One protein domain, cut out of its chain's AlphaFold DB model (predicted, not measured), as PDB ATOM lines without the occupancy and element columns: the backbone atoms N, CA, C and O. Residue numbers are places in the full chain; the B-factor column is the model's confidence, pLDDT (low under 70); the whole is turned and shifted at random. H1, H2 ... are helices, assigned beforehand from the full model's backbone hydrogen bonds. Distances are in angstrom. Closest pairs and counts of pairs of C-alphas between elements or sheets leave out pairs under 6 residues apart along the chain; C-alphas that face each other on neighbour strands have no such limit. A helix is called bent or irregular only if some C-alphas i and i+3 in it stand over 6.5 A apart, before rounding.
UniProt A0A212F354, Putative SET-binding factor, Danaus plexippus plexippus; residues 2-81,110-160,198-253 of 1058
ATOM      1  N   ASN A   2     263.680 267.912 467.526       57.72
ATOM      2  CA  ASN A   2     262.577 268.773 467.981       57.72
ATOM      3  C   ASN A   2     262.784 270.273 467.683       57.72
ATOM      4  O   ASN A   2     261.850 270.923 467.236       57.72
ATOM      5  N   SER A   3     264.008 270.800 467.799       54.66
ATOM      6  CA  SER A   3     264.306 272.196 467.429       54.66
ATOM      7  C   SER A   3     264.069 272.493 465.944       54.66
ATOM      8  O   SER A   3     263.683 273.602 465.607       54.66
ATOM      9  N   ALA A   4     264.267 271.504 465.062       61.09
ATOM     10  CA  ALA A   4     264.023 271.658 463.628       61.09
ATOM     11  C   ALA A   4     262.524 271.629 463.289       61.09
ATOM     12  O   ALA A   4     262.116 272.263 462.326       61.09
ATOM     13  N   LEU A   5     261.713 270.917 464.084       62.69
ATOM     14  CA  LEU A   5     260.253 270.907 463.950       62.69
ATOM     15  C   LEU A   5     259.634 272.217 464.456       62.69
ATOM     16  O   LEU A   5     258.750 272.757 463.809       62.69
ATOM     17  N   GLN A   6     260.153 272.774 465.555       57.03
ATOM     18  CA  GLN A   6     259.654 274.025 466.147       57.03
ATOM     19  C   GLN A   6     260.002 275.288 465.341       57.03
ATOM     20  O   GLN A   6     259.336 276.308 465.489       57.03
ATOM     21  N   SER A   7     261.055 275.251 464.517       53.56
ATOM     22  CA  SER A   7     261.497 276.388 463.697       53.56
ATOM     23  C   SER A   7     260.947 276.378 462.265       53.56
ATOM     24  O   SER A   7     261.307 277.252 461.479       53.56
ATOM     25  N   ALA A   8     260.166 275.362 461.891       56.94
ATOM     26  CA  ALA A   8     259.718 275.141 460.520       56.94
ATOM     27  C   ALA A   8     258.391 275.849 460.215       56.94
ATOM     28  O   ALA A   8     257.596 276.136 461.105       56.94
ATOM     29  N   SER A   9     258.145 276.132 458.933       56.91
ATOM     30  CA  SER A   9     256.811 276.519 458.470       56.91
ATOM     31  C   SER A   9     255.879 275.298 458.503       56.91
ATOM     32  O   SER A   9     256.341 274.179 458.288       56.91
ATOM     33  N   ALA A  10     254.566 275.489 458.680       57.53
ATOM     34  CA  ALA A  10     253.590 274.387 458.733       57.53
ATOM     35  C   ALA A  10     253.634 273.432 457.513       57.53
ATOM     36  O   ALA A  10     253.226 272.278 457.608       57.53
ATOM     37  N   LEU A  11     254.139 273.898 456.363       56.88
ATOM     38  CA  LEU A  11     254.346 273.083 455.158       56.88
ATOM     39  C   LEU A  11     255.644 272.255 455.221       56.88
ATOM     40  O   LEU A  11     255.663 271.115 454.755       56.88
ATOM     41  N   ASP A  12     256.704 272.790 455.831       65.88
ATOM     42  CA  ASP A  12     257.987 272.097 456.007       65.88
ATOM     43  C   ASP A  12     257.973 271.116 457.187       65.88
ATOM     44  O   ASP A  12     258.728 270.140 457.177       65.88
ATOM     45  N   GLU A  13     257.094 271.318 458.175       70.62
ATOM     46  CA  GLU A  13     256.965 270.466 459.366       70.62
ATOM     47  C   GLU A  13     256.779 268.981 459.016       70.62
ATOM     48  O   GLU A  13     257.477 268.123 459.562       70.62
ATOM     49  N   HIS A  14     255.893 268.662 458.066       76.31
ATOM     50  CA  HIS A  14     255.649 267.280 457.637       76.31
ATOM     51  C   HIS A  14     256.866 266.655 456.945       76.31
ATOM     52  O   HIS A  14     257.164 265.479 457.159       76.31
ATOM     53  N   SER A  15     257.595 267.439 456.146       73.56
ATOM     54  CA  SER A  15     258.779 266.965 455.421       73.56
ATOM     55  C   SER A  15     259.955 266.688 456.365       73.56
ATOM     56  O   SER A  15     260.610 265.646 456.273       73.56
ATOM     57  N   ILE A  16     260.166 267.573 457.343       76.62
ATOM     58  CA  ILE A  16     261.196 267.435 458.372       76.62
ATOM     59  C   ILE A  16     260.847 266.263 459.295       76.62
ATOM     60  O   ILE A  16     261.715 265.438 459.584       76.62
ATOM     61  N   ALA A  17     259.580 266.124 459.702       77.25
ATOM     62  CA  ALA A  17     259.115 264.986 460.492       77.25
ATOM     63  C   ALA A  17     259.334 263.652 459.756       77.25
ATOM     64  O   ALA A  17     259.861 262.708 460.350       77.25
ATOM     65  N   ALA A  18     259.022 263.585 458.457       79.56
ATOM     66  CA  ALA A  18     259.247 262.397 457.634       79.56
ATOM     67  C   ALA A  18     260.740 262.030 457.530       79.56
ATOM     68  O   ALA A  18     261.093 260.858 457.642       79.56
ATOM     69  N   ALA A  19     261.635 263.015 457.408       79.25
ATOM     70  CA  ALA A  19     263.083 262.786 457.386       79.25
ATOM     71  C   ALA A  19     263.653 262.354 458.754       79.25
ATOM     72  O   ALA A  19     264.607 261.575 458.828       79.25
ATOM     73  N   ILE A  20     263.064 262.833 459.854       79.00
ATOM     74  CA  ILE A  20     263.466 262.486 461.226       79.00
ATOM     75  C   ILE A  20     263.155 261.024 461.547       79.00
ATOM     76  O   ILE A  20     263.917 260.382 462.273       79.00
ATOM     77  N   LEU A  21     262.065 260.483 461.004       78.88
ATOM     78  CA  LEU A  21     261.602 259.134 461.294       78.88
ATOM     79  C   LEU A  21     262.718 258.073 461.048       78.88
ATOM     80  O   LEU A  21     263.157 257.426 462.010       78.88
ATOM     81  N   PRO A  22     263.272 257.884 459.839       78.12
ATOM     82  CA  PRO A  22     264.348 256.910 459.616       78.12
ATOM     83  C   PRO A  22     265.567 257.100 460.535       78.12
ATOM     84  O   PRO A  22     266.127 256.119 461.034       78.12
ATOM     85  N   LEU A  23     265.938 258.354 460.822       77.69
ATOM     86  CA  LEU A  23     267.058 258.702 461.700       77.69
ATOM     87  C   LEU A  23     266.801 258.292 463.155       77.69
ATOM     88  O   LEU A  23     267.676 257.701 463.788       77.69
ATOM     89  N   ALA A  24     265.595 258.546 463.668       73.62
ATOM     90  CA  ALA A  24     265.172 258.127 465.001       73.62
ATOM     91  C   ALA A  24     265.230 256.604 465.143       73.62
ATOM     92  O   ALA A  24     265.764 256.086 466.120       73.62
ATOM     93  N   THR A  25     264.767 255.868 464.131       76.06
ATOM     94  CA  THR A  25     264.809 254.401 464.145       76.06
ATOM     95  C   THR A  25     266.236 253.867 464.099       76.06
ATOM     96  O   THR A  25     266.568 252.947 464.846       76.06
ATOM     97  N   ALA A  26     267.103 254.446 463.266       77.62
ATOM     98  CA  ALA A  26     268.510 254.063 463.196       77.62
ATOM     99  C   ALA A  26     269.261 254.354 464.507       77.62
ATOM    100  O   ALA A  26     270.111 253.561 464.917       77.62
ATOM    101  N   TYR A  27     268.932 255.463 465.173       77.31
ATOM    102  CA  TYR A  27     269.487 255.828 466.473       77.31
ATOM    103  C   TYR A  27     269.000 254.884 467.579       77.31
ATOM    104  O   TYR A  27     269.815 254.267 468.262       77.31
ATOM    105  N   CYS A  28     267.683 254.689 467.697       73.06
ATOM    106  CA  CYS A  28     267.087 253.835 468.721       73.06
ATOM    107  C   CYS A  28     267.525 252.366 468.601       73.06
ATOM    108  O   CYS A  28     267.710 251.708 469.618       73.06
ATOM    109  N   ARG A  29     267.795 251.857 467.389       73.50
ATOM    110  CA  ARG A  29     268.349 250.501 467.179       73.50
ATOM    111  C   ARG A  29     269.744 250.292 467.786       73.50
ATOM    112  O   ARG A  29     270.145 249.148 467.969       73.50
ATOM    113  N   LYS A  30     270.491 251.363 468.074       76.00
ATOM    114  CA  LYS A  30     271.818 251.297 468.713       76.00
ATOM    115  C   LYS A  30     271.758 251.394 470.242       76.00
ATOM    116  O   LYS A  30     272.801 251.296 470.884       76.00
ATOM    117  N   LEU A  31     270.575 251.609 470.820       71.81
ATOM    118  CA  LEU A  31     270.382 251.752 472.263       71.81
ATOM    119  C   LEU A  31     270.049 250.407 472.919       71.81
ATOM    120  O   LEU A  31     269.461 249.519 472.302       71.81
ATOM    121  N   CYS A  32     270.398 250.262 474.197       68.31
ATOM    122  CA  CYS A  32     270.004 249.108 475.004       68.31
ATOM    123  C   CYS A  32     268.475 249.046 475.151       68.31
ATOM    124  O   CYS A  32     267.827 250.085 475.282       68.31
ATOM    125  N   THR A  33     267.904 247.842 475.210       62.47
ATOM    126  CA  THR A  33     266.446 247.588 475.218       62.47
ATOM    127  C   THR A  33     265.661 248.385 476.266       62.47
ATOM    128  O   THR A  33     264.561 248.836 475.973       62.47
ATOM    129  N   GLY A  34     266.238 248.652 477.443       61.19
ATOM    130  CA  GLY A  34     265.607 249.466 478.496       61.19
ATOM    131  C   GLY A  34     265.602 250.987 478.264       61.19
ATOM    132  O   GLY A  34     264.972 251.711 479.025       61.19
ATOM    133  N   VAL A  35     266.300 251.488 477.237       64.38
ATOM    134  CA  VAL A  35     266.459 252.930 476.939       64.38
ATOM    135  C   VAL A  35     265.756 253.322 475.634       64.38
ATOM    136  O   VAL A  35     265.486 254.497 475.405       64.38
ATOM    137  N   ILE A  36     265.415 252.348 474.784       68.81
ATOM    138  CA  ILE A  36     264.753 252.571 473.489       68.81
ATOM    139  C   ILE A  36     263.427 253.312 473.670       68.81
ATOM    140  O   ILE A  36     263.187 254.310 472.992       68.81
ATOM    141  N   GLN A  37     262.598 252.853 474.611       65.19
ATOM    142  CA  GLN A  37     261.309 253.481 474.880       65.19
ATOM    143  C   GLN A  37     261.501 254.908 475.396       65.19
ATOM    144  O   GLN A  37     260.874 255.823 474.884       65.19
ATOM    145  N   TYR A  38     262.450 255.118 476.313       65.56
ATOM    146  CA  TYR A  38     262.803 256.447 476.810       65.56
ATOM    147  C   TYR A  38     263.289 257.390 475.694       65.56
ATOM    148  O   TYR A  38     262.924 258.558 475.671       65.56
ATOM    149  N   ALA A  39     264.055 256.897 474.720       69.06
ATOM    150  CA  ALA A  39     264.513 257.704 473.592       69.06
ATOM    151  C   ALA A  39     263.373 258.106 472.642       69.06
ATOM    152  O   ALA A  39     263.321 259.260 472.224       69.06
ATOM    153  N   TYR A  40     262.441 257.195 472.335       70.56
ATOM    154  CA  TYR A  40     261.229 257.540 471.581       70.56
ATOM    155  C   TYR A  40     260.322 258.491 472.368       70.56
ATOM    156  O   TYR A  40     259.789 259.437 471.788       70.56
ATOM    157  N   MET A  41     260.256 258.339 473.693       64.44
ATOM    158  CA  MET A  41     259.595 259.307 474.561       64.44
ATOM    159  C   MET A  41     260.272 260.671 474.507       64.44
ATOM    160  O   MET A  41     259.566 261.652 474.475       64.44
ATOM    161  N   CYS A  42     261.598 260.796 474.451       62.59
ATOM    162  CA  CYS A  42     262.242 262.113 474.306       62.59
ATOM    163  C   CYS A  42     261.978 262.773 472.939       62.59
ATOM    164  O   CYS A  42     262.119 263.988 472.792       62.59
ATOM    165  N   ILE A  43     261.624 261.981 471.924       67.81
ATOM    166  CA  ILE A  43     261.214 262.483 470.607       67.81
ATOM    167  C   ILE A  43     259.754 262.973 470.653       67.81
ATOM    168  O   ILE A  43     259.434 263.968 470.006       67.81
ATOM    169  N   GLN A  44     258.898 262.322 471.449       59.78
ATOM    170  CA  GLN A  44     257.482 262.667 471.643       59.78
ATOM    171  C   GLN A  44     257.263 263.772 472.697       59.78
ATOM    172  O   GLN A  44     256.563 264.750 472.452       59.78
ATOM    173  N   ALA A  45     257.858 263.606 473.874       51.41
ATOM    174  CA  ALA A  45     257.761 264.465 475.037       51.41
ATOM    175  C   ALA A  45     258.786 265.596 474.934       51.41
ATOM    176  O   ALA A  45     259.986 265.441 475.187       51.41
ATOM    177  N   THR A  46     258.276 266.785 474.631       44.41
ATOM    178  CA  THR A  46     258.770 268.000 475.276       44.41
ATOM    179  C   THR A  46     259.022 267.714 476.752       44.41
ATOM    180  O   THR A  46     258.185 267.093 477.393       44.41
ATOM    181  N   SER A  47     260.200 268.132 477.227       35.75
ATOM    182  CA  SER A  47     260.601 268.378 478.618       35.75
ATOM    183  C   SER A  47     259.696 267.778 479.700       35.75
ATOM    184  O   SER A  47     258.515 268.099 479.762       35.75
ATOM    185  N   ALA A  48     260.278 267.025 480.636       32.75
ATOM    186  CA  ALA A  48     259.632 266.389 481.792       32.75
ATOM    187  C   ALA A  48     258.824 267.317 482.748       32.75
ATOM    188  O   ALA A  48     258.564 266.941 483.886       32.75
ATOM    189  N   MET A  49     258.422 268.515 482.320       34.44
ATOM    190  CA  MET A  49     257.541 269.429 483.035       34.44
ATOM    191  C   MET A  49     256.557 270.231 482.150       34.44
ATOM    192  O   MET A  49     255.912 271.126 482.686       34.44
ATOM    193  N   PHE A  50     256.417 269.962 480.838       35.91
ATOM    194  CA  PHE A  50     255.402 270.631 479.998       35.91
ATOM    195  C   PHE A  50     254.782 269.702 478.938       35.91
ATOM    196  O   PHE A  50     255.424 269.271 477.976       35.91
ATOM    197  N   THR A  51     253.494 269.434 479.126       35.50
ATOM    198  CA  THR A  51     252.568 268.651 478.298       35.50
ATOM    199  C   THR A  51     252.151 269.406 477.029       35.50
ATOM    200  O   THR A  51     251.041 269.924 476.935       35.50
ATOM    201  N   GLN A  52     253.012 269.470 476.010       37.47
ATOM    202  CA  GLN A  52     252.559 269.782 474.647       37.47
ATOM    203  C   GLN A  52     253.147 268.800 473.633       37.47
ATOM    204  O   GLN A  52     254.266 268.950 473.153       37.47
ATOM    205  N   GLU A  53     252.349 267.789 473.290       53.50
ATOM    206  CA  GLU A  53     252.599 266.904 472.155       53.50
ATOM    207  C   GLU A  53     252.633 267.731 470.857       53.50
ATOM    208  O   GLU A  53     251.718 268.513 470.582       53.50
ATOM    209  N   HIS A  54     253.674 267.575 470.034       61.09
ATOM    210  CA  HIS A  54     253.698 268.218 468.718       61.09
ATOM    211  C   HIS A  54     252.579 267.621 467.847       61.09
ATOM    212  O   HIS A  54     252.586 266.416 467.580       61.09
ATOM    213  N   GLN A  55     251.640 268.450 467.366       66.06
ATOM    214  CA  GLN A  55     250.420 268.008 466.656       66.06
ATOM    215  C   GLN A  55     250.692 267.160 465.399       66.06
ATOM    216  O   GLN A  55     249.832 266.413 464.937       66.06
ATOM    217  N   VAL A  56     251.906 267.241 464.845       73.69
ATOM    218  CA  VAL A  56     252.326 266.443 463.684       73.69
ATOM    219  C   VAL A  56     252.225 264.935 463.937       73.69
ATOM    220  O   VAL A  56     251.819 264.199 463.043       73.69
ATOM    221  N   TRP A  57     252.536 264.468 465.154       76.06
ATOM    222  CA  TRP A  57     252.545 263.038 465.478       76.06
ATOM    223  C   TRP A  57     251.141 262.480 465.689       76.06
ATOM    224  O   TRP A  57     250.911 261.305 465.425       76.06
ATOM    225  N   THR A  58     250.187 263.315 466.101       74.44
ATOM    226  CA  THR A  58     248.774 262.937 466.238       74.44
ATOM    227  C   THR A  58     247.993 263.094 464.926       74.44
ATOM    228  O   THR A  58     246.861 262.622 464.813       74.44
ATOM    229  N   SER A  59     248.598 263.695 463.893       82.31
ATOM    230  CA  SER A  59     247.990 263.842 462.570       82.31
ATOM    231  C   SER A  59     247.988 262.528 461.793       82.31
ATOM    232  O   SER A  59     249.028 262.001 461.398       82.31
ATOM    233  N   GLN A  60     246.793 262.021 461.491       80.12
ATOM    234  CA  GLN A  60     246.635 260.821 460.668       80.12
ATOM    235  C   GLN A  60     247.131 261.036 459.224       80.12
ATOM    236  O   GLN A  60     247.735 260.141 458.639       80.12
ATOM    237  N   GLN A  61     246.944 262.242 458.674       83.06
ATOM    238  CA  GLN A  61     247.366 262.591 457.311       83.06
ATOM    239  C   GLN A  61     248.885 262.486 457.131       83.06
ATOM    240  O   GLN A  61     249.357 262.052 456.082       83.06
ATOM    241  N   PHE A  62     249.651 262.843 458.165       85.94
ATOM    242  CA  PHE A  62     251.105 262.712 458.155       85.94
ATOM    243  C   PHE A  62     251.541 261.245 458.050       85.94
ATOM    244  O   PHE A  62     252.361 260.908 457.196       85.94
ATOM    245  N   TRP A  63     250.979 260.372 458.891       87.06
ATOM    246  CA  TRP A  63     251.318 258.947 458.896       87.06
ATOM    247  C   TRP A  63     250.976 258.265 457.576       87.06
ATOM    248  O   TRP A  63     251.774 257.474 457.080       87.06
ATOM    249  N   GLU A  64     249.831 258.610 456.985       86.88
ATOM    250  CA  GLU A  64     249.417 258.130 455.663       86.88
ATOM    251  C   GLU A  64     250.387 258.585 454.569       86.88
ATOM    252  O   GLU A  64     250.897 257.758 453.816       86.88
ATOM    253  N   ALA A  65     250.703 259.882 454.508       84.81
ATOM    254  CA  ALA A  65     251.617 260.423 453.502       84.81
ATOM    255  C   ALA A  65     253.024 259.810 453.608       84.81
ATOM    256  O   ALA A  65     253.600 259.405 452.598       84.81
ATOM    257  N   ALA A  66     253.558 259.684 454.828       85.06
ATOM    258  CA  ALA A  66     254.860 259.069 455.068       85.06
ATOM    259  C   ALA A  66     254.860 257.571 454.711       85.06
ATOM    260  O   ALA A  66     255.817 257.086 454.110       85.06
ATOM    261  N   PHE A  67     253.790 256.843 455.052       88.88
ATOM    262  CA  PHE A  67     253.626 255.435 454.690       88.88
ATOM    263  C   PHE A  67     253.608 255.247 453.173       88.88
ATOM    264  O   PHE A  67     254.385 254.449 452.649       88.88
ATOM    265  N   TYR A  68     252.780 256.010 452.454       87.12
ATOM    266  CA  TYR A  68     252.675 255.894 451.000       87.12
ATOM    267  C   TYR A  68     253.968 256.282 450.288       87.12
ATOM    268  O   TYR A  68     254.329 255.635 449.308       87.12
ATOM    269  N   GLN A  69     254.703 257.273 450.795       85.31
ATOM    270  CA  GLN A  69     256.007 257.644 450.249       85.31
ATOM    271  C   GLN A  69     257.027 256.498 450.362       85.31
ATOM    272  O   GLN A  69     257.749 256.211 449.402       85.31
ATOM    273  N   ASP A  70     257.079 255.824 451.512       84.56
ATOM    274  CA  ASP A  70     257.979 254.690 451.735       84.56
ATOM    275  C   ASP A  70     257.566 253.455 450.921       84.56
ATOM    276  O   ASP A  70     258.406 252.846 450.260       84.56
ATOM    277  N   VAL A  71     256.272 253.128 450.896       86.81
ATOM    278  CA  VAL A  71     255.718 252.043 450.072       86.81
ATOM    279  C   VAL A  71     256.003 252.284 448.595       86.81
ATOM    280  O   VAL A  71     256.437 251.380 447.890       86.81
ATOM    281  N   GLN A  72     255.808 253.512 448.113       84.06
ATOM    282  CA  GLN A  72     256.087 253.876 446.729       84.06
ATOM    283  C   GLN A  72     257.567 253.672 446.389       84.06
ATOM    284  O   GLN A  72     257.877 253.188 445.303       84.06
ATOM    285  N   ARG A  73     258.487 254.013 447.298       83.62
ATOM    286  CA  ARG A  73     259.923 253.755 447.112       83.62
ATOM    287  C   ARG A  73     260.217 252.256 447.025       83.62
ATOM    288  O   ARG A  73     260.953 251.842 446.130       83.62
ATOM    289  N   ASP A  74     259.644 251.457 447.917       83.94
ATOM    290  CA  ASP A  74     259.948 250.027 448.003       83.94
ATOM    291  C   ASP A  74     259.300 249.244 446.842       83.94
ATOM    292  O   ASP A  74     259.940 248.377 446.249       83.94
ATOM    293  N   ILE A  75     258.093 249.630 446.405       83.00
ATOM    294  CA  ILE A  75     257.441 249.084 445.202       83.00
ATOM    295  C   ILE A  75     258.218 249.460 443.936       83.00
ATOM    296  O   ILE A  75     258.434 248.606 443.075       83.00
ATOM    297  N   LYS A  76     258.711 250.701 443.810       82.81
ATOM    298  CA  LYS A  76     259.590 251.077 442.685       82.81
ATOM    299  C   LYS A  76     260.807 250.154 442.590       82.81
ATOM    300  O   LYS A  76     261.187 249.766 441.488       82.81
ATOM    301  N   ALA A  77     261.393 249.774 443.726       81.69
ATOM    302  CA  ALA A  77     262.547 248.881 443.764       81.69
ATOM    303  C   ALA A  77     262.234 247.445 443.298       81.69
ATOM    304  O   ALA A  77     263.143 246.770 442.821       81.69
ATOM    305  N   LEU A  78     260.978 246.986 443.385       81.75
ATOM    306  CA  LEU A  78     260.554 245.677 442.861       81.75
ATOM    307  C   LEU A  78     260.524 245.637 441.326       81.75
ATOM    308  O   LEU A  78     260.790 244.593 440.730       81.75
ATOM    309  N   TYR A  79     260.196 246.764 440.691       78.88
ATOM    310  CA  TYR A  79     259.992 246.864 439.241       78.88
ATOM    311  C   TYR A  79     261.200 247.391 438.467       78.88
ATOM    312  O   TYR A  79     261.274 247.225 437.247       78.88
ATOM    313  N   LEU A  80     262.148 248.023 439.155       76.69
ATOM    314  CA  LEU A  80     263.410 248.448 438.566       76.69
ATOM    315  C   LEU A  80     264.400 247.271 438.518       76.69
ATOM    316  O   LEU A  80     264.469 246.479 439.461       76.69
ATOM    317  N   PRO A  81     265.193 247.128 437.440       60.28
ATOM    318  CA  PRO A  81     266.197 246.075 437.357       60.28
ATOM    319  C   PRO A  81     267.201 246.226 438.505       60.28
ATOM    320  O   PRO A  81     267.823 247.274 438.673       60.28
ATOM    321  N   LEU A 110     254.486 256.762 438.226       76.75
ATOM    322  CA  LEU A 110     253.430 256.757 437.232       76.75
ATOM    323  C   LEU A 110     253.904 256.165 435.899       76.75
ATOM    324  O   LEU A 110     253.160 255.409 435.287       76.75
ATOM    325  N   GLU A 111     255.135 256.452 435.471       78.94
ATOM    326  CA  GLU A 111     255.746 255.839 434.282       78.94
ATOM    327  C   GLU A 111     255.979 254.342 434.467       78.94
ATOM    328  O   GLU A 111     255.649 253.563 433.576       78.94
ATOM    329  N   ILE A 112     256.484 253.926 435.634       80.50
ATOM    330  CA  ILE A 112     256.655 252.504 435.961       80.50
ATOM    331  C   ILE A 112     255.288 251.813 435.956       80.50
ATOM    332  O   ILE A 112     255.136 250.780 435.315       80.50
ATOM    333  N   ALA A 113     254.276 252.397 436.604       80.19
ATOM    334  CA  ALA A 113     252.925 251.843 436.614       80.19
ATOM    335  C   ALA A 113     252.311 251.771 435.203       80.19
ATOM    336  O   ALA A 113     251.691 250.768 434.858       80.19
ATOM    337  N   ALA A 114     252.504 252.797 434.369       80.88
ATOM    338  CA  ALA A 114     252.034 252.817 432.983       80.88
ATOM    339  C   ALA A 114     252.713 251.735 432.130       80.88
ATOM    340  O   ALA A 114     252.040 251.042 431.365       80.88
ATOM    341  N   GLU A 115     254.023 251.546 432.294       79.06
ATOM    342  CA  GLU A 115     254.773 250.504 431.596       79.06
ATOM    343  C   GLU A 115     254.370 249.106 432.078       79.06
ATOM    344  O   GLU A 115     254.134 248.227 431.250       79.06
ATOM    345  N   GLN A 116     254.182 248.912 433.390       79.38
ATOM    346  CA  GLN A 116     253.673 247.658 433.950       79.38
ATOM    347  C   GLN A 116     252.262 247.344 433.448       79.38
ATOM    348  O   GLN A 116     252.023 246.226 433.004       79.38
ATOM    349  N   MET A 117     251.351 248.322 433.401       80.19
ATOM    350  CA  MET A 117     250.012 248.149 432.815       80.19
ATOM    351  C   MET A 117     250.065 247.790 431.322       80.19
ATOM    352  O   MET A 117     249.234 247.014 430.848       80.19
ATOM    353  N   ARG A 118     251.052 248.314 430.581       83.06
ATOM    354  CA  ARG A 118     251.266 248.018 429.154       83.06
ATOM    355  C   ARG A 118     251.765 246.592 428.924       83.06
ATOM    356  O   ARG A 118     251.289 245.932 428.001       83.06
ATOM    357  N   ILE A 119     252.709 246.115 429.739       83.19
ATOM    358  CA  ILE A 119     253.298 244.770 429.606       83.19
ATOM    359  C   ILE A 119     252.510 243.689 430.356       83.19
ATOM    360  O   ILE A 119     252.690 242.507 430.061       83.19
ATOM    361  N   TRP A 120     251.603 244.062 431.268       82.50
ATOM    362  CA  TRP A 120     250.802 243.137 432.077       82.50
ATOM    363  C   TRP A 120     250.161 242.002 431.267       82.50
ATOM    364  O   TRP A 120     250.357 240.845 431.641       82.50
ATOM    365  N   PRO A 121     249.494 242.256 430.119       79.88
ATOM    366  CA  PRO A 121     248.848 241.202 429.330       79.88
ATOM    367  C   PRO A 121     249.835 240.228 428.667       79.88
ATOM    368  O   PRO A 121     249.429 239.163 428.208       79.88
ATOM    369  N   THR A 122     251.115 240.601 428.582       80.38
ATOM    370  CA  THR A 122     252.186 239.811 427.950       80.38
ATOM    371  C   THR A 122     252.985 238.965 428.947       80.38
ATOM    372  O   THR A 122     253.764 238.106 428.534       80.38
ATOM    373  N   LEU A 123     252.786 239.174 430.253       80.50
ATOM    374  CA  LEU A 123     253.438 238.411 431.318       80.50
ATOM    375  C   LEU A 123     252.745 237.061 431.544       80.50
ATOM    376  O   LEU A 123     251.525 236.938 431.440       80.50
ATOM    377  N   SER A 124     253.529 236.036 431.892       85.31
ATOM    378  CA  SER A 124     252.977 234.729 432.262       85.31
ATOM    379  C   SER A 124     252.102 234.837 433.525       85.31
ATOM    380  O   SER A 124     252.415 235.625 434.425       85.31
ATOM    381  N   PRO A 125     251.034 234.024 433.648       81.00
ATOM    382  CA  PRO A 125     250.138 234.068 434.808       81.00
ATOM    383  C   PRO A 125     250.843 233.699 436.125       81.00
ATOM    384  O   PRO A 125     250.390 234.084 437.201       81.00
ATOM    385  N   GLU A 126     251.962 232.974 436.057       82.38
ATOM    386  CA  GLU A 126     252.813 232.669 437.213       82.38
ATOM    387  C   GLU A 126     253.588 233.907 437.679       82.38
ATOM    388  O   GLU A 126     253.588 234.212 438.871       82.38
ATOM    389  N   LYS A 127     254.164 234.678 436.744       79.94
ATOM    390  CA  LYS A 127     254.909 235.903 437.069       79.94
ATOM    391  C   LYS A 127     254.001 237.026 437.573       79.94
ATOM    392  O   LYS A 127     254.381 237.738 438.495       79.94
ATOM    393  N   GLN A 128     252.790 237.148 437.024       80.00
ATOM    394  CA  GLN A 128     251.774 238.077 437.538       80.00
ATOM    395  C   GLN A 128     251.418 237.767 438.999       80.00
ATOM    396  O   GLN A 128     251.330 238.673 439.823       80.00
ATOM    397  N   ARG A 129     251.258 236.482 439.343       83.19
ATOM    398  CA  ARG A 129     250.942 236.052 440.713       83.19
ATOM    399  C   ARG A 129     252.101 236.291 441.683       83.19
ATOM    400  O   ARG A 129     251.857 236.667 442.823       83.19
ATOM    401  N   GLU A 130     253.338 236.091 441.235       84.88
ATOM    402  CA  GLU A 130     254.544 236.377 442.024       84.88
ATOM    403  C   GLU A 130     254.683 237.877 442.328       84.88
ATOM    404  O   GLU A 130     254.951 238.245 443.470       84.88
ATOM    405  N   LEU A 131     254.445 238.742 441.334       82.88
ATOM    406  CA  LEU A 131     254.510 240.196 441.507       82.88
ATOM    407  C   LEU A 131     253.419 240.702 442.458       82.88
ATOM    408  O   LEU A 131     253.750 241.396 443.415       82.88
ATOM    409  N   LEU A 132     252.167 240.261 442.283       84.19
ATOM    410  CA  LEU A 132     251.070 240.597 443.203       84.19
ATOM    411  C   LEU A 132     251.366 240.146 444.641       84.19
ATOM    412  O   LEU A 132     251.144 240.900 445.585       84.19
ATOM    413  N   ALA A 133     251.928 238.945 444.820       85.56
ATOM    414  CA  ALA A 133     252.333 238.463 446.139       85.56
ATOM    415  C   ALA A 133     253.488 239.290 446.738       85.56
ATOM    416  O   ALA A 133     253.527 239.517 447.948       85.56
ATOM    417  N   SER A 134     254.427 239.766 445.910       85.69
ATOM    418  CA  SER A 134     255.543 240.611 446.357       85.69
ATOM    419  C   SER A 134     255.112 242.036 446.730       85.69
ATOM    420  O   SER A 134     255.603 242.584 447.721       85.69
ATOM    421  N   GLU A 135     254.150 242.613 446.001       85.81
ATOM    422  CA  GLU A 135     253.531 243.899 446.333       85.81
ATOM    423  C   GLU A 135     252.759 243.807 447.650       85.81
ATOM    424  O   GLU A 135     252.979 244.620 448.552       85.81
ATOM    425  N   GLU A 136     251.926 242.769 447.801       85.69
ATOM    426  CA  GLU A 136     251.177 242.520 449.034       85.69
ATOM    427  C   GLU A 136     252.124 242.332 450.227       85.69
ATOM    428  O   GLU A 136     251.930 242.948 451.277       85.69
ATOM    429  N   SER A 137     253.192 241.542 450.070       86.69
ATOM    430  CA  SER A 137     254.186 241.333 451.130       86.69
ATOM    431  C   SER A 137     254.904 242.629 451.522       86.69
ATOM    432  O   SER A 137     255.218 242.823 452.700       86.69
ATOM    433  N   THR A 138     255.172 243.516 450.562       87.25
ATOM    434  CA  THR A 138     255.830 244.807 450.815       87.25
ATOM    435  C   THR A 138     254.903 245.725 451.607       87.25
ATOM    436  O   THR A 138     255.290 246.204 452.676       87.25
ATOM    437  N   LEU A 139     253.649 245.872 451.164       86.88
ATOM    438  CA  LEU A 139     252.605 246.623 451.872       86.88
ATOM    439  C   LEU A 139     252.393 246.104 453.299       86.88
ATOM    440  O   LEU A 139     252.380 246.885 454.250       86.88
ATOM    441  N   TYR A 140     252.287 244.784 453.457       87.06
ATOM    442  CA  TYR A 140     252.084 244.136 454.750       87.06
ATOM    443  C   TYR A 140     253.253 244.380 455.714       87.06
ATOM    444  O   TYR A 140     253.047 244.772 456.866       87.06
ATOM    445  N   SER A 141     254.494 244.216 455.243       87.62
ATOM    446  CA  SER A 141     255.688 244.451 456.062       87.62
ATOM    447  C   SER A 141     255.812 245.910 456.515       87.62
ATOM    448  O   SER A 141     256.138 246.180 457.678       87.62
ATOM    449  N   GLN A 142     255.467 246.854 455.636       87.94
ATOM    450  CA  GLN A 142     255.534 248.275 455.943       87.94
ATOM    451  C   GLN A 142     254.410 248.710 456.887       87.94
ATOM    452  O   GLN A 142     254.637 249.554 457.758       87.94
ATOM    453  N   ALA A 143     253.234 248.082 456.794       87.06
ATOM    454  CA  ALA A 143     252.132 248.300 457.728       87.06
ATOM    455  C   ALA A 143     252.509 247.863 459.153       87.06
ATOM    456  O   ALA A 143     252.268 248.611 460.101       87.06
ATOM    457  N   ILE A 144     253.186 246.716 459.316       86.38
ATOM    458  CA  ILE A 144     253.732 246.280 460.618       86.38
ATOM    459  C   ILE A 144     254.748 247.300 461.145       86.38
ATOM    460  O   ILE A 144     254.710 247.684 462.317       86.38
ATOM    461  N   HIS A 145     255.670 247.746 460.288       85.38
ATOM    462  CA  HIS A 145     256.714 248.690 460.676       85.38
ATOM    463  C   HIS A 145     256.130 250.027 461.158       85.38
ATOM    464  O   HIS A 145     256.527 250.521 462.215       85.38
ATOM    465  N   TYR A 146     255.158 250.582 460.428       87.06
ATOM    466  CA  TYR A 146     254.479 251.821 460.804       87.06
ATOM    467  C   TYR A 146     253.579 251.648 462.029       87.06
ATOM    468  O   TYR A 146     253.615 252.509 462.903       87.06
ATOM    469  N   ALA A 147     252.867 250.526 462.170       84.94
ATOM    470  CA  ALA A 147     252.072 250.241 463.366       84.94
ATOM    471  C   ALA A 147     252.945 250.234 464.631       84.94
ATOM    472  O   ALA A 147     252.639 250.933 465.595       84.94
ATOM    473  N   ASN A 148     254.088 249.542 464.603       83.88
ATOM    474  CA  ASN A 148     255.037 249.547 465.719       83.88
ATOM    475  C   ASN A 148     255.551 250.963 466.010       83.88
ATOM    476  O   ASN A 148     255.568 251.412 467.152       83.88
ATOM    477  N   ARG A 149     255.943 251.695 464.965       81.81
ATOM    478  CA  ARG A 149     256.485 253.055 465.050       81.81
ATOM    479  C   ARG A 149     255.491 254.077 465.605       81.81
ATOM    480  O   ARG A 149     255.894 254.951 466.366       81.81
ATOM    481  N   MET A 150     254.216 253.945 465.250       81.62
ATOM    482  CA  MET A 150     253.121 254.735 465.806       81.62
ATOM    483  C   MET A 150     252.926 254.415 467.287       81.62
ATOM    484  O   MET A 150     252.860 255.335 468.091       81.62
ATOM    485  N   VAL A 151     252.931 253.135 467.678       79.94
ATOM    486  CA  VAL A 151     252.842 252.738 469.096       79.94
ATOM    487  C   VAL A 151     254.007 253.314 469.917       79.94
ATOM    488  O   VAL A 151     253.783 253.812 471.017       79.94
ATOM    489  N   TYR A 152     255.231 253.339 469.372       76.06
ATOM    490  CA  TYR A 152     256.395 253.951 470.031       76.06
ATOM    491  C   TYR A 152     256.263 255.461 470.277       76.06
ATOM    492  O   TYR A 152     256.845 255.956 471.238       76.06
ATOM    493  N   LEU A 153     255.559 256.187 469.403       75.94
ATOM    494  CA  LEU A 153     255.486 257.656 469.408       75.94
ATOM    495  C   LEU A 153     254.147 258.218 469.911       75.94
ATOM    496  O   LEU A 153     254.040 259.430 470.064       75.94
ATOM    497  N   LEU A 154     253.132 257.374 470.122       74.94
ATOM    498  CA  LEU A 154     251.783 257.787 470.530       74.94
ATOM    499  C   LEU A 154     251.403 257.355 471.950       74.94
ATOM    500  O   LEU A 154     250.369 257.796 472.446       74.94
ATOM    501  N   LEU A 155     252.183 256.499 472.620       70.56
ATOM    502  CA  LEU A 155     251.887 256.108 474.003       70.56
ATOM    503  C   LEU A 155     252.148 257.280 474.969       70.56
ATOM    504  O   LEU A 155     253.284 257.752 475.036       70.56
ATOM    505  N   PRO A 156     251.154 257.747 475.746       59.25
ATOM    506  CA  PRO A 156     251.352 258.849 476.684       59.25
ATOM    507  C   PRO A 156     252.006 258.400 478.003       59.25
ATOM    508  O   PRO A 156     251.922 257.245 478.418       59.25
ATOM    509  N   LEU A 157     252.631 259.363 478.689       54.19
ATOM    510  CA  LEU A 157     253.361 259.194 479.955       54.19
ATOM    511  C   LEU A 157     252.466 258.906 481.179       54.19
ATOM    512  O   LEU A 157     252.917 258.269 482.130       54.19
ATOM    513  N   GLU A 158     251.216 259.376 481.192       47.94
ATOM    514  CA  GLU A 158     250.407 259.443 482.422       47.94
ATOM    515  C   GLU A 158     249.856 258.097 482.926       47.94
ATOM    516  O   GLU A 158     249.458 257.992 484.087       47.94
ATOM    517  N   GLY A 159     249.896 257.039 482.109       47.47
ATOM    518  CA  GLY A 159     249.438 255.701 482.508       47.47
ATOM    519  C   GLY A 159     250.398 254.951 483.442       47.47
ATOM    520  O   GLY A 159     249.960 254.110 484.221       47.47
ATOM    521  N   ALA A 160     251.692 255.288 483.438       43.56
ATOM    522  CA  ALA A 160     252.724 254.529 484.159       43.56
ATOM    523  C   ALA A 160     252.877 254.921 485.648       43.56
ATOM    524  O   ALA A 160     253.892 254.635 486.291       43.56
ATOM    525  N   GLU A 198     242.289 253.642 479.257       63.75
ATOM    526  CA  GLU A 198     241.760 254.623 478.289       63.75
ATOM    527  C   GLU A 198     242.818 255.157 477.302       63.75
ATOM    528  O   GLU A 198     242.589 255.192 476.091       63.75
ATOM    529  N   ALA A 199     244.015 255.487 477.794       63.94
ATOM    530  CA  ALA A 199     245.123 255.968 476.972       63.94
ATOM    531  C   ALA A 199     245.640 254.901 475.989       63.94
ATOM    532  O   ALA A 199     245.781 255.167 474.794       63.94
ATOM    533  N   GLY A 200     245.861 253.673 476.474       70.31
ATOM    534  CA  GLY A 200     246.231 252.537 475.626       70.31
ATOM    535  C   GLY A 200     245.148 252.226 474.591       70.31
ATOM    536  O   GLY A 200     245.450 252.030 473.416       70.31
ATOM    537  N   ASN A 201     243.874 252.290 474.990       76.94
ATOM    538  CA  ASN A 201     242.730 252.076 474.105       76.94
ATOM    539  C   ASN A 201     242.612 253.153 473.017       76.94
ATOM    540  O   ASN A 201     242.205 252.841 471.896       76.94
ATOM    541  N   ASN A 202     242.981 254.403 473.303       78.12
ATOM    542  CA  ASN A 202     242.994 255.477 472.307       78.12
ATOM    543  C   ASN A 202     244.088 255.263 471.251       78.12
ATOM    544  O   ASN A 202     243.810 255.405 470.057       78.12
ATOM    545  N   VAL A 203     245.284 254.829 471.663       79.62
ATOM    546  CA  VAL A 203     246.363 254.473 470.728       79.62
ATOM    547  C   VAL A 203     245.975 253.262 469.883       79.62
ATOM    548  O   VAL A 203     246.126 253.306 468.663       79.62
ATOM    549  N   ILE A 204     245.398 252.217 470.492       83.94
ATOM    550  CA  ILE A 204     244.902 251.036 469.765       83.94
ATOM    551  C   ILE A 204     243.889 251.464 468.698       83.94
ATOM    552  O   ILE A 204     244.045 251.110 467.534       83.94
ATOM    553  N   LYS A 205     242.898 252.297 469.050       85.19
ATOM    554  CA  LYS A 205     241.905 252.812 468.089       85.19
ATOM    555  C   LYS A 205     242.551 253.601 466.949       85.19
ATOM    556  O   LYS A 205     242.125 253.459 465.805       85.19
ATOM    557  N   MET A 206     243.545 254.440 467.238       83.06
ATOM    558  CA  MET A 206     244.217 255.259 466.226       83.06
ATOM    559  C   MET A 206     245.053 254.411 465.260       83.06
ATOM    560  O   MET A 206     244.944 254.584 464.046       83.06
ATOM    561  N   VAL A 207     245.836 253.464 465.783       86.50
ATOM    562  CA  VAL A 207     246.659 252.553 464.974       86.50
ATOM    563  C   VAL A 207     245.775 251.606 464.160       86.50
ATOM    564  O   VAL A 207     246.022 251.433 462.970       86.50
ATOM    565  N   SER A 208     244.700 251.067 464.744       87.19
ATOM    566  CA  SER A 208     243.728 250.237 464.021       87.19
ATOM    567  C   SER A 208     243.056 250.997 462.874       87.19
ATOM    568  O   SER A 208     242.999 250.469 461.770       87.19
ATOM    569  N   ARG A 209     242.635 252.256 463.079       87.88
ATOM    570  CA  ARG A 209     242.064 253.093 462.001       87.88
ATOM    571  C   ARG A 209     243.052 253.354 460.868       87.88
ATOM    572  O   ARG A 209     242.656 253.342 459.705       87.88
ATOM    573  N   PHE A 210     244.317 253.604 461.203       89.00
ATOM    574  CA  PHE A 210     245.376 253.759 460.208       89.00
ATOM    575  C   PHE A 210     245.558 252.465 459.403       89.00
ATOM    576  O   PHE A 210     245.504 252.511 458.175       89.00
ATOM    577  N   VAL A 211     245.688 251.320 460.083       88.50
ATOM    578  CA  VAL A 211     245.854 249.998 459.458       88.50
ATOM    579  C   VAL A 211     244.670 249.647 458.560       88.50
ATOM    580  O   VAL A 211     244.889 249.229 457.424       88.50
ATOM    581  N   ASP A 212     243.437 249.865 459.020       87.06
ATOM    582  CA  ASP A 212     242.228 249.615 458.230       87.06
ATOM    583  C   ASP A 212     242.243 250.407 456.926       87.06
ATOM    584  O   ASP A 212     241.968 249.855 455.861       87.06
ATOM    585  N   LYS A 213     242.613 251.688 456.987       86.62
ATOM    586  CA  LYS A 213     242.632 252.550 455.807       86.62
ATOM    587  C   LYS A 213     243.716 252.139 454.810       86.62
ATOM    588  O   LYS A 213     243.394 251.885 453.652       86.62
ATOM    589  N   VAL A 214     244.969 252.000 455.252       87.94
ATOM    590  CA  VAL A 214     246.087 251.675 454.345       87.94
ATOM    591  C   VAL A 214     246.003 250.254 453.784       87.94
ATOM    592  O   VAL A 214     246.390 250.023 452.641       87.94
ATOM    593  N   CYS A 215     245.460 249.295 454.543       85.31
ATOM    594  CA  CYS A 215     245.297 247.919 454.067       85.31
ATOM    595  C   CYS A 215     244.092 247.763 453.130       85.31
ATOM    596  O   CYS A 215     244.162 246.966 452.194       85.31
ATOM    597  N   THR A 216     243.013 248.528 453.349       84.19
ATOM    598  CA  THR A 216     241.849 248.548 452.445       84.19
ATOM    599  C   THR A 216     242.197 249.226 451.121       84.19
ATOM    600  O   THR A 216     241.854 248.704 450.064       84.19
ATOM    601  N   GLU A 217     242.913 250.353 451.162       82.62
ATOM    602  CA  GLU A 217     243.370 251.065 449.958       82.62
ATOM    603  C   GLU A 217     244.482 250.295 449.216       82.62
ATOM    604  O   GLU A 217     244.531 250.327 447.988       82.62
ATOM    605  N   GLY A 218     245.332 249.554 449.938       78.62
ATOM    606  CA  GLY A 218     246.411 248.730 449.379       78.62
ATOM    607  C   GLY A 218     246.008 247.327 448.904       78.62
ATOM    608  O   GLY A 218     246.857 246.605 448.391       78.62
ATOM    609  N   GLY A 219     244.748 246.907 449.072       79.00
ATOM    610  CA  GLY A 219     244.265 245.606 448.584       79.00
ATOM    611  C   GLY A 219     244.849 244.376 449.297       79.00
ATOM    612  O   GLY A 219     244.928 243.304 448.700       79.00
ATOM    613  N   VAL A 220     245.257 244.514 450.563       85.00
ATOM    614  CA  VAL A 220     245.832 243.420 451.367       85.00
ATOM    615  C   VAL A 220     244.757 242.379 451.708       85.00
ATOM    616  O   VAL A 220     243.603 242.724 451.975       85.00
ATOM    617  N   THR A 221     245.112 241.090 451.731       85.25
ATOM    618  CA  THR A 221     244.148 240.027 452.056       85.25
ATOM    619  C   THR A 221     243.560 240.173 453.464       85.25
ATOM    620  O   THR A 221     244.228 240.553 454.428       85.25
ATOM    621  N   ALA A 222     242.287 239.791 453.614       82.06
ATOM    622  CA  ALA A 222     241.571 239.867 454.891       82.06
ATOM    623  C   ALA A 222     242.215 239.026 456.015       82.06
ATOM    624  O   ALA A 222     241.967 239.281 457.193       82.06
ATOM    625  N   GLU A 223     243.030 238.025 455.666       84.56
ATOM    626  CA  GLU A 223     243.786 237.222 456.630       84.56
ATOM    627  C   GLU A 223     244.927 238.029 457.258       84.56
ATOM    628  O   GLU A 223     245.009 238.142 458.481       84.56
ATOM    629  N   HIS A 224     245.744 238.679 456.429       84.00
ATOM    630  CA  HIS A 224     246.834 239.543 456.871       84.00
ATOM    631  C   HIS A 224     246.333 240.729 457.711       84.00
ATOM    632  O   HIS A 224     246.915 241.038 458.755       84.00
ATOM    633  N   VAL A 225     245.204 241.338 457.331       84.94
ATOM    634  CA  VAL A 225     244.562 242.404 458.123       84.94
ATOM    635  C   VAL A 225     244.132 241.891 459.503       84.94
ATOM    636  O   VAL A 225     244.354 242.560 460.514       84.94
ATOM    637  N   ARG A 226     243.585 240.671 459.584       84.81
ATOM    638  CA  ARG A 226     243.203 240.057 460.865       84.81
ATOM    639  C   ARG A 226     244.416 239.805 461.760       84.81
ATOM    640  O   ARG A 226     244.341 240.072 462.959       84.81
ATOM    641  N   CYS A 227     245.534 239.351 461.192       86.88
ATOM    642  CA  CYS A 227     246.789 239.180 461.929       86.88
ATOM    643  C   CYS A 227     247.317 240.508 462.499       86.88
ATOM    644  O   CYS A 227     247.765 240.542 463.644       86.88
ATOM    645  N   LEU A 228     247.219 241.612 461.747       84.81
ATOM    646  CA  LEU A 228     247.611 242.944 462.229       84.81
ATOM    647  C   LEU A 228     246.752 243.401 463.414       84.81
ATOM    648  O   LEU A 228     247.296 243.821 464.434       84.81
ATOM    649  N   HIS A 229     245.428 243.250 463.329       84.25
ATOM    650  CA  HIS A 229     244.521 243.598 464.432       84.25
ATOM    651  C   HIS A 229     244.739 242.754 465.690       84.25
ATOM    652  O   HIS A 229     244.567 243.257 466.796       84.25
ATOM    653  N   GLN A 230     245.159 241.496 465.545       85.75
ATOM    654  CA  GLN A 230     245.530 240.648 466.683       85.75
ATOM    655  C   GLN A 230     246.876 241.054 467.307       85.75
ATOM    656  O   GLN A 230     247.067 240.899 468.512       85.75
ATOM    657  N   MET A 231     247.801 241.592 466.508       86.88
ATOM    658  CA  MET A 231     249.133 242.004 466.960       86.88
ATOM    659  C   MET A 231     249.112 243.330 467.740       86.88
ATOM    660  O   MET A 231     249.791 243.443 468.761       86.88
ATOM    661  N   ILE A 232     248.345 244.329 467.280       84.88
ATOM    662  CA  ILE A 232     248.381 245.710 467.807       84.88
ATOM    663  C   ILE A 232     248.189 245.780 469.337       84.88
ATOM    664  O   ILE A 232     249.028 246.406 469.993       84.88
ATOM    665  N   PRO A 233     247.175 245.130 469.951       82.81
ATOM    666  CA  PRO A 233     246.991 245.182 471.403       82.81
ATOM    667  C   PRO A 233     248.171 244.582 472.180       82.81
ATOM    668  O   PRO A 233     248.564 245.120 473.214       82.81
ATOM    669  N   GLY A 234     248.772 243.502 471.665       81.00
ATOM    670  CA  GLY A 234     249.933 242.858 472.285       81.00
ATOM    671  C   GLY A 234     251.175 243.751 472.275       81.00
ATOM    672  O   GLY A 234     251.880 243.845 473.278       81.00
ATOM    673  N   VAL A 235     251.405 244.468 471.172       80.19
ATOM    674  CA  VAL A 235     252.512 245.430 471.050       80.19
ATOM    675  C   VAL A 235     252.315 246.608 472.010       80.19
ATOM    676  O   VAL A 235     253.240 246.969 472.736       80.19
ATOM    677  N   VAL A 236     251.104 247.169 472.085       79.38
ATOM    678  CA  VAL A 236     250.772 248.268 473.014       79.38
ATOM    679  C   VAL A 236     250.985 247.854 474.472       79.38
ATOM    680  O   VAL A 236     251.626 248.585 475.229       79.38
ATOM    681  N   HIS A 237     250.518 246.666 474.860       77.81
ATOM    682  CA  HIS A 237     250.674 246.166 476.226       77.81
ATOM    683  C   HIS A 237     252.147 245.934 476.598       77.81
ATOM    684  O   HIS A 237     252.574 246.305 477.693       77.81
ATOM    685  N   MET A 238     252.941 245.363 475.691       77.62
ATOM    686  CA  MET A 238     254.379 245.160 475.903       77.62
ATOM    687  C   MET A 238     255.112 246.494 476.139       77.62
ATOM    688  O   MET A 238     256.004 246.594 476.989       77.62
ATOM    689  N   HIS A 239     254.728 247.550 475.417       72.00
ATOM    690  CA  HIS A 239     255.318 248.877 475.591       72.00
ATOM    691  C   HIS A 239     254.878 249.569 476.883       72.00
ATOM    692  O   HIS A 239     255.722 250.188 477.533       72.00
ATOM    693  N   LEU A 240     253.617 249.412 477.305       72.56
ATOM    694  CA  LEU A 240     253.145 249.886 478.614       72.56
ATOM    695  C   LEU A 240     253.944 249.257 479.764       72.56
ATOM    696  O   LEU A 240     254.416 249.965 480.650       72.56
ATOM    697  N   GLU A 241     254.196 247.948 479.706       74.00
ATOM    698  CA  GLU A 241     254.977 247.245 480.731       74.00
ATOM    699  C   GLU A 241     256.439 247.732 480.791       74.00
ATOM    700  O   GLU A 241     257.037 247.868 481.863       74.00
ATOM    701  N   THR A 242     257.012 248.067 479.632       72.00
ATOM    702  CA  THR A 242     258.362 248.642 479.543       72.00
ATOM    703  C   THR A 242     258.410 250.051 480.152       72.00
ATOM    704  O   THR A 242     259.368 250.389 480.853       72.00
ATOM    705  N   LEU A 243     257.370 250.866 479.936       67.12
ATOM    706  CA  LEU A 243     257.235 252.209 480.515       67.12
ATOM    707  C   LEU A 243     257.091 252.181 482.038       67.12
ATOM    708  O   LEU A 243     257.716 252.995 482.717       67.12
ATOM    709  N   ASP A 244     256.360 251.210 482.586       65.50
ATOM    710  CA  ASP A 244     256.242 251.010 484.035       65.50
ATOM    711  C   ASP A 244     257.598 250.737 484.700       65.50
ATOM    712  O   ASP A 244     257.837 251.131 485.848       65.50
ATOM    713  N   GLY A 245     258.506 250.056 483.993       67.06
ATOM    714  CA  GLY A 245     259.888 249.857 484.432       67.06
ATOM    715  C   GLY A 245     260.667 251.174 484.513       67.06
ATOM    716  O   GLY A 245     261.339 251.435 485.513       67.06
ATOM    717  N   VAL A 246     260.517 252.034 483.503       64.38
ATOM    718  CA  VAL A 246     261.155 253.360 483.442       64.38
ATOM    719  C   VAL A 246     260.578 254.305 484.506       64.38
ATOM    720  O   VAL A 246     261.336 255.013 485.169       64.38
ATOM    721  N   ALA A 247     259.261 254.286 484.730       60.06
ATOM    722  CA  ALA A 247     258.585 255.111 485.731       60.06
ATOM    723  C   ALA A 247     258.936 254.713 487.177       60.06
ATOM    724  O   ALA A 247     259.075 255.569 488.053       60.06
ATOM    725  N   ARG A 248     259.133 253.416 487.448       65.38
ATOM    726  CA  ARG A 248     259.645 252.952 488.749       65.38
ATOM    727  C   ARG A 248     261.069 253.429 489.013       65.38
ATOM    728  O   ARG A 248     261.371 253.820 490.139       65.38
ATOM    729  N   GLU A 249     261.928 253.407 487.999       62.62
ATOM    730  CA  GLU A 249     263.319 253.840 488.138       62.62
ATOM    731  C   GLU A 249     263.430 255.374 488.230       62.62
ATOM    732  O   GLU A 249     264.233 255.885 489.009       62.62
ATOM    733  N   SER A 250     262.562 256.126 487.540       58.38
ATOM    734  CA  SER A 250     262.523 257.593 487.638       58.38
ATOM    735  C   SER A 250     262.114 258.083 489.032       58.38
ATOM    736  O   SER A 250     262.685 259.052 489.527       58.38
ATOM    737  N   ARG A 251     261.210 257.374 489.723       57.25
ATOM    738  CA  ARG A 251     260.825 257.664 491.120       57.25
ATOM    739  C   ARG A 251     261.937 257.413 492.140       57.25
ATOM    740  O   ARG A 251     261.854 257.910 493.259       57.25
ATOM    741  N   ARG A 252     262.962 256.633 491.780       61.19
ATOM    742  CA  ARG A 252     264.151 256.395 492.621       61.19
ATOM    743  C   ARG A 252     265.200 257.493 492.470       61.19
ATOM    744  O   ARG A 252     266.141 257.536 493.264       61.19
ATOM    745  N   LEU A 253     265.059 258.370 491.473       52.53
ATOM    746  CA  LEU A 253     265.941 259.515 491.319       52.53
ATOM    747  C   LEU A 253     265.653 260.531 492.436       52.53
ATOM    748  O   LEU A 253     264.489 260.805 492.737       52.53
TER     749      LEU A 253
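Overview. This is residues 2 to 81, 110 to 160 and 198 to 253 of the 1058 residues of the protein "Putative SET-binding factor" of Danaus plexippus plexippus (UniProt A0A212F354). A long up-and-down helix bundle is built round H7, with H5 and H9 running against it and the bent helix H10 running its way, H10b reaching past the last residues of H7. The hairpin of H2 and H3 crosses near that end, with small H1 on H2; at the other end H6 lies near the last residues of H5 and touches no helix, the chain folds back from H6 into H7, and residues 121 to 127 stick out. The printed part has 187 residues with ten named helices, H1 to H10 along the chain, and no named strand: all helix. It is only just compact, close to loose, with a radius of gyration of the C-alphas of 19.1 A and spans of 67 by 38 by 29 A.

Arrangement. The hub is H7, residues 125 to 154. H5, residues 60 to 79, touches it (closest C-alphas Val 71 and Leu 139, 6.5 A), opposite ways at a shallow tilt of 33 degrees, only just short of steep. H9, residues 198 to 217, touches H7 at Ala 147 and Val 207, 6.1 A, opposite ways at a shallow tilt of 21 degrees. H10, residues 222 to 250, was assigned as one helix by its hydrogen bonds but is bent, C-alphas 230 and 233 being 6.7 A apart; its arms are H10a, residues 222 to 230, and H10b, residues 233 to 250. H9 and H10a form a hairpin, closest at Ser 208 and His 229, 6.7 A. H10b touches H7 at Val 151 and Val 236, 6.3 A. H3, residues 33 to 44, is about perpendicular to H7 at 80 degrees and touches it at Gln 44 and Leu 153, 5.8 A. H2, residues 10 to 28, forms a hairpin with H3, closest at Cys 28 and Ile 36, 5.5 A. H1, residues 2 to 6, touches H2 at Leu 5 and Glu 13, 5.7 A. H4, residues 55 to 58, only just touches H7, with 3 pairs of C-alphas within 8 A, closest Trp 57 and Leu 153, 7.3 A. H8, residues 157 to 160, touches H10b at Ala 160 and Asp 244, 5.0 A. H6, residues 110 to 122, is close to H5 but not clearly touching, at Tyr 79 and Ile 112, 7.3 A. Every O i to N i+4 pair is within hydrogen-bond range in H1, H5, H7, H9, H10a and H10b, against 11 of 15 in H2, 6 of 8 in H3 and 7 of 9 in H6; H4 and H8 are too short for such a pair.

Along the chain. H7 runs 42.9 A from C-alpha 125 at (250.138, 234.068, 434.808) to C-alpha 154 at (251.783, 257.787, 470.530). H5 measures 28.9 A, H9 28.6 A, H2 26.5 A and H10b 25.7 A, ending at C-alpha 250, (262.523, 257.593, 487.638).

Size, cuts and confidence. The C-alphas farthest apart, of Thr 122 and Arg 252, are 67.8 A apart. Residues 82 to 109 and 161 to 197 are not printed; the gaps are 16.6 A and 12.4 A between C-alphas. No link printed whole is long. Mean pLDDT of the printed part is 74.6, with 53 residues under 70, among them 2 to 12, 41 to 55 and 243 to 253.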